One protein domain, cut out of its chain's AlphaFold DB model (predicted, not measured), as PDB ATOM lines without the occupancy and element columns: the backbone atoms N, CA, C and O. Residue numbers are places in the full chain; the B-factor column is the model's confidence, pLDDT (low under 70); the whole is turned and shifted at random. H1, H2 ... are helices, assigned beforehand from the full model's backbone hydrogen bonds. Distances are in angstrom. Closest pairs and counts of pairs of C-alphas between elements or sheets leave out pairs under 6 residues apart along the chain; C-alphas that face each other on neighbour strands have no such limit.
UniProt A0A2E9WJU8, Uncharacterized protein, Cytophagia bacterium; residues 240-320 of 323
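Overview. This is residues 240 to 320 of the 323 residues of an uncharacterized protein of Cytophagia bacterium (UniProt A0A2E9WJU8). One helix, H2, runs through the middle of the domain, and the other four helices are arranged loosely round it: H1 and H5 pack on one side of it, while H3 and the short H4 are on the other side. H1 and H2 form a helical hairpin, residues 253 to 258 of the link between them stick out as a free loop, and the long unnamed stretch 275 to 288 passes round the remaining side of H2, between H3 and H1. The printed part has 81 residues with five named helices, H1 to H5 in order along the chain, and no named strand; its class is all helix. The whole is compact, with a radius of gyration of the C-alphas of 12.3 A, and rounded, with spans of 31 by 30 by 19 A.

Arrangement. H1, residues 240 to 251, touches H2, residues 263 to 274, through residues 244 to 248 of H1 and 269 to 273 of H2 alone. Their closest C-alphas are those of Leu 248 and Ala 269, 6.8 A apart. This hairpin runs opposite ways at a shallow tilt of 29 degrees. H3, residues 289 to 298, and H2 are near each other, with 9 pairs of C-alphas within 10 A. H4, residues 301 to 304, is close to H3 but not clearly touching, the closest C-alphas, of Lys 296 and Glu 302, being 7.1 A apart. H4 is also close to H2 but not clearly touching; the closest C-alphas, of Phe 267 and Tyr 301, are 8.0 A apart. H5, residues 311 to 318, touches H2 about perpendicular, at 80 degrees, with the closest C-alphas those of Trp 270 and Trp 312 at 5.3 A. H2 touches H5 with residues 266 to 270 alone. H5 is apart from H1, H3 and H4. In H1, H2, H3 and H5 every O i to N i+4 pair is within hydrogen-bond range; H4 is too short for such a pair, and its one O i to N i+3 pair is within range.

Along the chain. H1 begins at C-alpha 240 (44.951, 20.136, 2.661) and is 16.1 A long. H2 begins at C-alpha 263 (26.168, 8.213, 14.423) and is 16.4 A long. H3 is 14.4 A long, and H4 has four residues. H5, 10.6 A long, ends at C-alpha 318 (28.871, 17.465, 1.419).

Size, cuts and confidence. The C-alphas of Asp 282 and Thr 303 are the two farthest apart, at 31.9 A. The printed part has no cut. The links H1 to H2 and H2 to H3 are long, with 11 and 14 residues. The mean pLDDT of the printed part is 75.8; residues 240 to 241, 251 to 261, 280 to 285 and 320 are under 70.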
ATOM      1  N   ASP A 240      45.067  20.624   1.272       66.12
ATOM      2  CA  ASP A 240      44.951  20.136   2.661       66.12
ATOM      3  C   ASP A 240      43.542  19.594   2.967       66.12
ATOM      4  O   ASP A 240      43.380  18.496   3.500       66.12
ATOM      5  N   THR A 241      42.500  20.321   2.556       68.38
ATOM      6  CA  THR A 241      41.106  19.889   2.740       68.38
ATOM      7  C   THR A 241      40.812  18.571   2.013       68.38
ATOM      8  O   THR A 241      40.164  17.689   2.582       68.38
ATOM      9  N   THR A 242      41.305  18.411   0.782       71.56
ATOM     10  CA  THR A 242      41.095  17.202  -0.030       71.56
ATOM     11  C   THR A 242      41.847  16.009   0.562       71.56
ATOM     12  O   THR A 242      41.232  14.972   0.828       71.56
ATOM     13  N   ASP A 243      43.127  16.184   0.887       73.12
ATOM     14  CA  ASP A 243      43.988  15.158   1.484       73.12
ATOM     15  C   ASP A 243      43.444  14.693   2.850       73.12
ATOM     16  O   ASP A 243      43.398  13.493   3.147       73.12
ATOM     17  N   ARG A 244      42.922  15.619   3.668       74.81
ATOM     18  CA  ARG A 244      42.246  15.310   4.944       74.81
ATOM     19  C   ARG A 244      40.960  14.504   4.751       74.81
ATOM     20  O   ARG A 244      40.672  13.623   5.565       74.81
ATOM     21  N   ILE A 245      40.190  14.761   3.693       75.06
ATOM     22  CA  ILE A 245      38.985  13.980   3.362       75.06
ATOM     23  C   ILE A 245      39.364  12.569   2.889       75.06
ATOM     24  O   ILE A 245      38.713  11.601   3.294       75.06
ATOM     25  N   GLU A 246      40.414  12.413   2.081       76.75
ATOM     26  CA  GLU A 246      40.915  11.098   1.649       76.75
ATOM     27  C   GLU A 246      41.490  10.281   2.815       76.75
ATOM     28  O   GLU A 246      41.186   9.087   2.964       76.75
ATOM     29  N   TRP A 247      42.228  10.931   3.715       79.69
ATOM     30  CA  TRP A 247      42.679  10.328   4.967       79.69
ATOM     31  C   TRP A 247      41.497   9.875   5.840       79.69
ATOM     32  O   TRP A 247      41.475   8.724   6.286       79.69
ATOM     33  N   LEU A 248      40.466  10.710   6.031       76.31
ATOM     34  CA  LEU A 248      39.264  10.341   6.794       76.31
ATOM     35  C   LEU A 248      38.515   9.154   6.169       76.31
ATOM     36  O   LEU A 248      38.109   8.247   6.901       76.31
ATOM     37  N   LYS A 249      38.381   9.112   4.836       73.94
ATOM     38  CA  LYS A 249      37.806   7.970   4.094       73.94
ATOM     39  C   LYS A 249      38.608   6.681   4.310       73.94
ATOM     40  O   LYS A 249      38.024   5.600   4.373       73.94
ATOM     41  N   THR A 250      39.926   6.788   4.477       73.31
ATOM     42  CA  THR A 250      40.826   5.651   4.729       73.31
ATOM     43  C   THR A 250      40.793   5.187   6.190       73.31
ATOM     44  O   THR A 250      40.746   3.985   6.458       73.31
ATOM     45  N   ALA A 251      40.777   6.119   7.148       69.00
ATOM     46  CA  ALA A 251      40.729   5.827   8.582       69.00
ATOM     47  C   ALA A 251      39.347   5.318   9.041       69.00
ATOM     48  O   ALA A 251      39.250   4.475   9.937       69.00
ATOM     49  N   TYR A 252      38.276   5.797   8.402       67.06
ATOM     50  CA  TYR A 252      36.889   5.401   8.650       67.06
ATOM     51  C   TYR A 252      36.255   4.907   7.344       67.06
ATOM     52  O   TYR A 252      35.419   5.598   6.774       67.06
ATOM     53  N   PRO A 253      36.617   3.710   6.849       61.41
ATOM     54  CA  PRO A 253      36.073   3.206   5.595       61.41
ATOM     55  C   PRO A 253      34.584   2.839   5.739       61.41
ATOM     56  O   PRO A 253      34.191   2.274   6.772       61.41
ATOM     57  N   PRO A 254      33.746   3.082   4.711       55.44
ATOM     58  CA  PRO A 254      32.324   2.741   4.731       55.44
ATOM     59  C   PRO A 254      32.098   1.225   4.842       55.44
ATOM     60  O   PRO A 254      32.156   0.472   3.871       55.44
ATOM     61  N   LYS A 255      31.808   0.753   6.061       52.44
ATOM     62  CA  LYS A 255      31.440  -0.647   6.333       52.44
ATOM     63  C   LYS A 255      29.945  -0.866   6.077       52.44
ATOM     64  O   LYS A 255      29.126  -0.738   6.989       52.44
ATOM     65  N   ASP A 256      29.635  -1.258   4.839       52.69
ATOM     66  CA  ASP A 256      28.291  -1.354   4.245       52.69
ATOM     67  C   ASP A 256      27.554   0.005   4.155       52.69
ATOM     68  O   ASP A 256      27.898   0.973   4.833       52.69
ATOM     69  N   ASN A 257      26.424   0.029   3.431       52.41
ATOM     70  CA  ASN A 257      25.430   1.119   3.328       52.41
ATOM     71  C   ASN A 257      24.705   1.427   4.671       52.41
ATOM     72  O   ASN A 257      23.507   1.715   4.721       52.41
ATOM     73  N   LYS A 258      25.393   1.275   5.806       54.19
ATOM     74  CA  LYS A 258      24.909   1.478   7.178       54.19
ATOM     75  C   LYS A 258      25.671   2.589   7.905       54.19
ATOM     76  O   LYS A 258      25.426   2.762   9.095       54.19
ATOM     77  N   TRP A 259      26.518   3.364   7.216       52.94
ATOM     78  CA  TRP A 259      27.204   4.549   7.763       52.94
ATOM     79  C   TRP A 259      26.252   5.461   8.553       52.94
ATOM     80  O   TRP A 259      26.497   5.798   9.708       52.94
ATOM     81  N   ILE A 260      25.084   5.765   7.976       54.62
ATOM     82  CA  ILE A 260      24.028   6.591   8.590       54.62
ATOM     83  C   ILE A 260      23.608   6.065   9.982       54.62
ATOM     84  O   ILE A 260      23.229   6.840  10.854       54.62
ATOM     85  N   LYS A 261      23.724   4.754  10.235       58.97
ATOM     86  CA  LYS A 261      23.339   4.108  11.503       58.97
ATOM     87  C   LYS A 261      24.440   4.138  12.567       58.97
ATOM     88  O   LYS A 261      24.165   3.769  13.706       58.97
ATOM     89  N   ASN A 262      25.659   4.560  12.230       72.81
ATOM     90  CA  ASN A 262      26.792   4.625  13.154       72.81
ATOM     91  C   ASN A 262      27.122   6.073  13.559       72.81
ATOM     92  O   ASN A 262      28.250   6.542  13.437       72.81
ATOM     93  N   VAL A 263      26.113   6.778  14.079       76.62
ATOM     94  CA  VAL A 263      26.168   8.213  14.423       76.62
ATOM     95  C   VAL A 263      27.368   8.584  15.309       76.62
ATOM     96  O   VAL A 263      27.957   9.646  15.141       76.62
ATOM     97  N   SER A 264      27.805   7.684  16.197       81.00
ATOM     98  CA  SER A 264      28.981   7.916  17.045       81.00
ATOM     99  C   SER A 264      30.303   7.952  16.268       81.00
ATOM    100  O   SER A 264      31.231   8.624  16.711       81.00
ATOM    101  N   SER A 265      30.420   7.228  15.152       78.00
ATOM    102  CA  SER A 265      31.581   7.315  14.257       78.00
ATOM    103  C   SER A 265      31.483   8.531  13.340       78.00
ATOM    104  O   SER A 265      32.493   9.179  13.101       78.00
ATOM    105  N   ASN A 266      30.271   8.890  12.912       78.50
ATOM    106  CA  ASN A 266      29.994  10.075  12.094       78.50
ATOM    107  C   ASN A 266      30.429  11.354  12.822       78.50
ATOM    108  O   ASN A 266      31.215  12.140  12.299       78.50
ATOM    109  N   PHE A 267      29.988  11.495  14.073       85.75
ATOM    110  CA  PHE A 267      30.386  12.576  14.968       85.75
ATOM    111  C   PHE A 267      31.902  12.604  15.217       85.75
ATOM    112  O   PHE A 267      32.504  13.672  15.242       85.75
ATOM    113  N   ARG A 268      32.542  11.431  15.342       84.50
ATOM    114  CA  ARG A 268      33.997  11.326  15.533       84.50
ATOM    115  C   ARG A 268      34.786  11.759  14.292       84.50
ATOM    116  O   ARG A 268      35.798  12.431  14.444       84.50
ATOM    117  N   ALA A 269      34.331  11.396  13.093       80.50
ATOM    118  CA  ALA A 269      34.952  11.812  11.837       80.50
ATOM    119  C   ALA A 269      34.826  13.329  11.621       80.50
ATOM    120  O   ALA A 269      35.817  13.977  11.303       80.50
ATOM    121  N   TRP A 270      33.644  13.901  11.879       87.06
ATOM    122  CA  TRP A 270      33.430  15.354  11.846       87.06
ATOM    123  C   TRP A 270      34.317  16.094  12.859       87.06
ATOM    124  O   TRP A 270      35.007  17.037  12.492       87.06
ATOM    125  N   LEU A 271      34.403  15.617  14.105       86.94
ATOM    126  CA  LEU A 271      35.272  16.218  15.125       86.94
ATOM    127  C   LEU A 271      36.758  16.234  14.747       86.94
ATOM    128  O   LEU A 271      37.452  17.191  15.081       86.94
ATOM    129  N   MET A 272      37.251  15.192  14.072       81.38
ATOM    130  CA  MET A 272      38.641  15.157  13.596       81.38
ATOM    131  C   MET A 272      38.852  15.987  12.327       81.38
ATOM    132  O   MET A 272      39.966  16.421  12.069       81.38
ATOM    133  N   PHE A 273      37.793  16.271  11.564       82.62
ATOM    134  CA  PHE A 273      37.858  17.257  10.492       82.62
ATOM    135  C   PHE A 273      37.936  18.689  11.043       82.62
ATOM    136  O   PHE A 273      38.852  19.419  10.674       82.62
ATOM    137  N   GLU A 274      37.020  19.068  11.941       83.81
ATOM    138  CA  GLU A 274      36.934  20.412  12.542       83.81
ATOM    139  C   GLU A 274      38.148  20.742  13.416       83.81
ATOM    140  O   GLU A 274      38.761  21.800  13.294       83.81
ATOM    141  N   LYS A 275      38.531  19.825  14.314       81.88
ATOM    142  CA  LYS A 275      39.619  20.035  15.283       81.88
ATOM    143  C   LYS A 275      40.940  19.442  14.759       81.88
ATOM    144  O   LYS A 275      41.685  18.821  15.519       81.88
ATOM    145  N   SER A 276      41.240  19.653  13.470       71.94
ATOM    146  CA  SER A 276      42.390  19.066  12.749       71.94
ATOM    147  C   SER A 276      43.754  19.379  13.367       71.94
ATOM    148  O   SER A 276      44.625  18.515  13.451       71.94
ATOM    149  N   ASN A 277      43.912  20.595  13.898       74.56
ATOM    150  CA  ASN A 277      45.109  21.032  14.623       74.56
ATOM    151  C   ASN A 277      45.444  20.122  15.823       74.56
ATOM    152  O   ASN A 277      46.592  20.081  16.271       74.56
ATOM    153  N   LYS A 278      44.440  19.396  16.339       74.12
ATOM    154  CA  LYS A 278      44.539  18.462  17.463       74.12
ATOM    155  C   LYS A 278      44.445  16.988  17.043       74.12
ATOM    156  O   LYS A 278      45.116  16.163  17.656       74.12
ATOM    157  N   PHE A 279      43.656  16.659  16.019       74.75
ATOM    158  CA  PHE A 279      43.428  15.286  15.550       74.75
ATOM    159  C   PHE A 279      43.528  15.211  14.020       74.75
ATOM    160  O   PHE A 279      42.755  15.858  13.328       74.75
ATOM    161  N   GLY A 280      44.431  14.404  13.472       68.69
ATOM    162  CA  GLY A 280      44.716  14.383  12.036       68.69
ATOM    163  C   GLY A 280      45.829  13.389  11.698       68.69
ATOM    164  O   GLY A 280      46.400  12.810  12.624       68.69
ATOM    165  N   PRO A 281      46.171  13.201  10.408       64.75
ATOM    166  CA  PRO A 281      47.107  12.165   9.959       64.75
ATOM    167  C   PRO A 281      48.439  12.177  10.725       64.75
ATOM    168  O   PRO A 281      48.871  11.125  11.197       64.75
ATOM    169  N   ASP A 282      49.012  13.366  10.939       67.31
ATOM    170  CA  ASP A 282      50.287  13.591  11.639       67.31
ATOM    171  C   ASP A 282      50.131  13.936  13.136       67.31
ATOM    172  O   ASP A 282      51.050  14.469  13.769       67.31
ATOM    173  N   LYS A 283      48.946  13.700  13.711       68.88
ATOM    174  CA  LYS A 283      48.604  13.984  15.113       68.88
ATOM    175  C   LYS A 283      48.102  12.725  15.819       68.88
ATOM    176  O   LYS A 283      48.073  11.626  15.267       68.88
ATOM    177  N   ASP A 284      47.724  12.887  17.082       61.12
ATOM    178  CA  ASP A 284      47.236  11.786  17.898       61.12
ATOM    179  C   ASP A 284      45.848  11.337  17.405       61.12
ATOM    180  O   ASP A 284      44.834  12.014  17.585       61.12
ATOM    181  N   ASN A 285      45.794  10.180  16.744       66.12
ATOM    182  CA  ASN A 285      44.586   9.650  16.093       66.12
ATOM    183  C   ASN A 285      43.547   9.083  17.086       66.12
ATOM    184  O   ASN A 285      42.543   8.458  16.711       66.12
ATOM    185  N   THR A 286      43.774   9.309  18.380       72.25
ATOM    186  CA  THR A 286      42.952   8.833  19.486       72.25
ATOM    187  C   THR A 286      42.448   9.971  20.365       72.25
ATOM    188  O   THR A 286      43.184  10.545  21.153       72.25
ATOM    189  N   ILE A 287      41.137  10.232  20.301       79.69
ATOM    190  CA  ILE A 287      40.443  11.057  21.298       79.69
ATOM    191  C   ILE A 287      40.352  10.257  22.605       79.69
ATOM    192  O   ILE A 287      39.835   9.130  22.591       79.69
ATOM    193  N   SER A 288      40.825  10.825  23.716       82.94
ATOM    194  CA  SER A 288      40.747  10.187  25.037       82.94
ATOM    195  C   SER A 288      39.298  10.069  25.539       82.94
ATOM    196  O   SER A 288      38.388  10.751  25.067       82.94
ATOM    197  N   THR A 289      39.043   9.187  26.509       81.38
ATOM    198  CA  THR A 289      37.682   8.932  27.020       81.38
ATOM    199  C   THR A 289      37.067  10.127  27.751       81.38
ATOM    200  O   THR A 289      35.853  10.324  27.670       81.38
ATOM    201  N   SER A 290      37.883  10.935  28.432       85.00
ATOM    202  CA  SER A 290      37.473  12.179  29.095       85.00
ATOM    203  C   SER A 290      37.155  13.275  28.078       85.00
ATOM    204  O   SER A 290      36.060  13.834  28.106       85.00
ATOM    205  N   GLU A 291      38.051  13.531  27.122       85.69
ATOM    206  CA  GLU A 291      37.816  14.516  26.057       85.69
ATOM    207  C   GLU A 291      36.612  14.143  25.195       85.69
ATOM    208  O   GLU A 291      35.810  15.005  24.851       85.69
ATOM    209  N   TRP A 292      36.423  12.855  24.898       85.31
ATOM    210  CA  TRP A 292      35.263  12.370  24.155       85.31
ATOM    211  C   TRP A 292      33.935  12.653  24.868       85.31
ATOM    212  O   TRP A 292      32.936  12.949  24.210       85.31
ATOM    213  N   LYS A 293      33.906  12.593  26.207       88.44
ATOM    214  CA  LYS A 293      32.728  12.979  26.996       88.44
ATOM    215  C   LYS A 293      32.488  14.487  26.913       88.44
ATOM    216  O   LYS A 293      31.370  14.896  26.618       88.44
ATOM    217  N   ASN A 294      33.536  15.291  27.088       89.06
ATOM    218  CA  ASN A 294      33.437  16.750  27.036       89.06
ATOM    219  C   ASN A 294      32.987  17.240  25.649       89.06
ATOM    220  O   ASN A 294      32.051  18.025  25.562       89.06
ATOM    221  N   LEU A 295      33.563  16.712  24.562       89.25
ATOM    222  CA  LEU A 295      33.182  17.052  23.182       89.25
ATOM    223  C   LEU A 295      31.721  16.683  22.872       89.25
ATOM    224  O   LEU A 295      31.033  17.399  22.146       89.25
ATOM    225  N   LYS A 296      31.213  15.578  23.431       89.56
ATOM    226  CA  LYS A 296      29.792  15.214  23.313       89.56
ATOM    227  C   LYS A 296      28.859  16.190  24.024       89.56
ATOM    228  O   LYS A 296      27.742  16.389  23.551       89.56
ATOM    229  N   GLU A 297      29.284  16.734  25.157       89.38
ATOM    230  CA  GLU A 297      28.525  17.726  25.921       89.38
ATOM    231  C   GLU A 297      28.586  19.096  25.213       89.38
ATOM    232  O   GLU A 297      27.537  19.670  24.939       89.38
ATOM    233  N   GLU A 298      29.777  19.534  24.785       90.38
ATOM    234  CA  GLU A 298      30.032  20.762  24.003       90.38
ATOM    235  C   GLU A 298      29.159  20.858  22.738       90.38
ATOM    236  O   GLU A 298      28.542  21.888  22.477       90.38
ATOM    237  N   HIS A 299      29.059  19.771  21.968       87.25
ATOM    238  CA  HIS A 299      28.317  19.741  20.701       87.25
ATOM    239  C   HIS A 299      26.910  19.124  20.814       87.25
ATOM    240  O   HIS A 299      26.356  18.679  19.807       87.25
ATOM    241  N   ASN A 300      26.324  19.066  22.019       87.81
ATOM    242  CA  ASN A 300      24.960  18.565  22.259       87.81
ATOM    243  C   ASN A 300      24.669  17.185  21.620       87.81
ATOM    244  O   ASN A 300      23.564  16.899  21.152       87.81
ATOM    245  N   TYR A 301      25.660  16.289  21.601       88.88
ATOM    246  CA  TYR A 301      25.582  15.023  20.866       88.88
ATOM    247  C   TYR A 301      24.387  14.164  21.297       88.88
ATOM    248  O   TYR A 301      23.723  13.549  20.468       88.88
ATOM    249  N   GLU A 302      24.080  14.092  22.595       87.75
ATOM    250  CA  GLU A 302      23.043  13.180  23.088       87.75
ATOM    251  C   GLU A 302      21.610  13.588  22.686       87.75
ATOM    252  O   GLU A 302      20.745  12.707  22.628       87.75
ATOM    253  N   THR A 303      21.366  14.861  22.341       86.88
ATOM    254  CA  THR A 303      20.097  15.330  21.753       86.88
ATOM    255  C   THR A 303      20.117  15.196  20.229       86.88
ATOM    256  O   THR A 303      19.221  14.569  19.660       86.88
ATOM    257  N   LEU A 304      21.181  15.677  19.579       83.75
ATOM    258  CA  LEU A 304      21.306  15.749  18.118       83.75
ATOM    259  C   LEU A 304      21.653  14.409  17.433       83.75
ATOM    260  O   LEU A 304      21.473  14.275  16.229       83.75
ATOM    261  N   LYS A 305      22.065  13.353  18.152       83.50
ATOM    262  CA  LYS A 305      22.384  12.010  17.586       83.50
ATOM    263  C   LYS A 305      21.240  11.277  16.861       83.50
ATOM    264  O   LYS A 305      21.430  10.143  16.417       83.50
ATOM    265  N   LYS A 306      20.028  11.828  16.853       81.50
ATOM    266  CA  LYS A 306      18.880  11.320  16.079       81.50
ATOM    267  C   LYS A 306      18.403  12.318  15.028       81.50
ATOM    268  O   LYS A 306      17.510  11.975  14.257       81.50
ATOM    269  N   ASP A 307      18.954  13.522  15.051       80.50
ATOM    270  CA  ASP A 307      18.612  14.592  14.142       80.50
ATOM    271  C   ASP A 307      19.364  14.393  12.824       80.50
ATOM    272  O   ASP A 307      20.545  14.041  12.812       80.50
ATOM    273  N   ILE A 308      18.659  14.577  11.714       77.06
ATOM    274  CA  ILE A 308      19.223  14.471  10.367       77.06
ATOM    275  C   ILE A 308      19.935  15.781   9.997       77.06
ATOM    276  O   ILE A 308      20.872  15.752   9.203       77.06
ATOM    277  N   GLU A 309      19.556  16.898  10.626       80.06
ATOM    278  CA  GLU A 309      20.134  18.232  10.408       80.06
ATOM    279  C   GLU A 309      21.409  18.480  11.239       80.06
ATOM    280  O   GLU A 309      22.013  19.549  11.153       80.06
ATOM    281  N   ALA A 310      21.866  17.506  12.039       82.62
ATOM    282  CA  ALA A 310      23.057  17.689  12.869       82.62
ATOM    283  C   ALA A 310      24.334  17.905  12.016       82.62
ATOM    284  O   ALA A 310      24.506  17.219  11.000       82.62
ATOM    285  N   PRO A 311      25.290  18.760  12.445       82.38
ATOM    286  CA  PRO A 311      26.412  19.209  11.604       82.38
ATOM    287  C   PRO A 311      27.253  18.085  10.985       82.38
ATOM    288  O   PRO A 311      27.661  18.161   9.829       82.38
ATOM    289  N   TRP A 312      27.466  16.992  11.723       84.00
ATOM    290  CA  TRP A 312      28.215  15.840  11.223       84.00
ATOM    291  C   TRP A 312      27.483  15.062  10.124       84.00
ATOM    292  O   TRP A 312      28.145  14.404   9.328       84.00
ATOM    293  N   HIS A 313      26.147  15.090  10.056       75.62
ATOM    294  CA  HIS A 313      25.401  14.447   8.971       75.62
ATOM    295  C   HIS A 313      25.534  15.245   7.669       75.62
ATOM    296  O   HIS A 313      25.860  14.658   6.635       75.62
ATOM    297  N   ASP A 314      25.385  16.567   7.740       78.38
ATOM    298  CA  ASP A 314      25.576  17.485   6.612       78.38
ATOM    299  C   ASP A 314      27.029  17.470   6.090       78.38
ATOM    300  O   ASP A 314      27.263  17.285   4.893       78.38
ATOM    301  N   PHE A 315      28.022  17.519   6.989       82.38
ATOM    302  CA  PHE A 315      29.446  17.377   6.653       82.38
ATOM    303  C   PHE A 315      29.746  16.122   5.814       82.38
ATOM    304  O   PHE A 315      30.464  16.187   4.813       82.38
ATOM    305  N   LEU A 316      29.196  14.968   6.202       72.62
ATOM    306  CA  LEU A 316      29.454  13.695   5.524       72.62
ATOM    307  C   LEU A 316      28.814  13.612   4.133       72.62
ATOM    308  O   LEU A 316      29.385  12.974   3.244       72.62
ATOM    309  N   LEU A 317      27.647  14.242   3.962       72.44
ATOM    310  CA  LEU A 317      26.956  14.355   2.678       72.44
ATOM    311  C   LEU A 317      27.727  15.281   1.731       72.44
ATOM    312  O   LEU A 317      28.022  14.886   0.604       72.44
ATOM    313  N   LYS A 318      28.125  16.468   2.206       75.75
ATOM    314  CA  LYS A 318      28.871  17.465   1.419       75.75
ATOM    315  C   LYS A 318      30.224  16.955   0.916       75.75
ATOM    316  O   LYS A 318      30.596  17.250  -0.212       75.75
ATOM    317  N   ASN A 319      30.934  16.159   1.716       70.06
ATOM    318  CA  ASN A 319      32.286  15.680   1.389       70.06
ATOM    319  C   ASN A 319      32.325  14.282   0.731       70.06
ATOM    320  O   ASN A 319      33.404  13.698   0.561       70.06
ATOM    321  N   ALA A 320      31.157  13.724   0.379       58.34
ATOM    322  CA  ALA A 320      31.009  12.392  -0.219       58.34
ATOM    323  C   ALA A 320      31.819  11.307   0.528       58.34
ATOM    324  O   ALA A 320      32.495  10.470  -0.071       58.34
TER     325      ALA A 320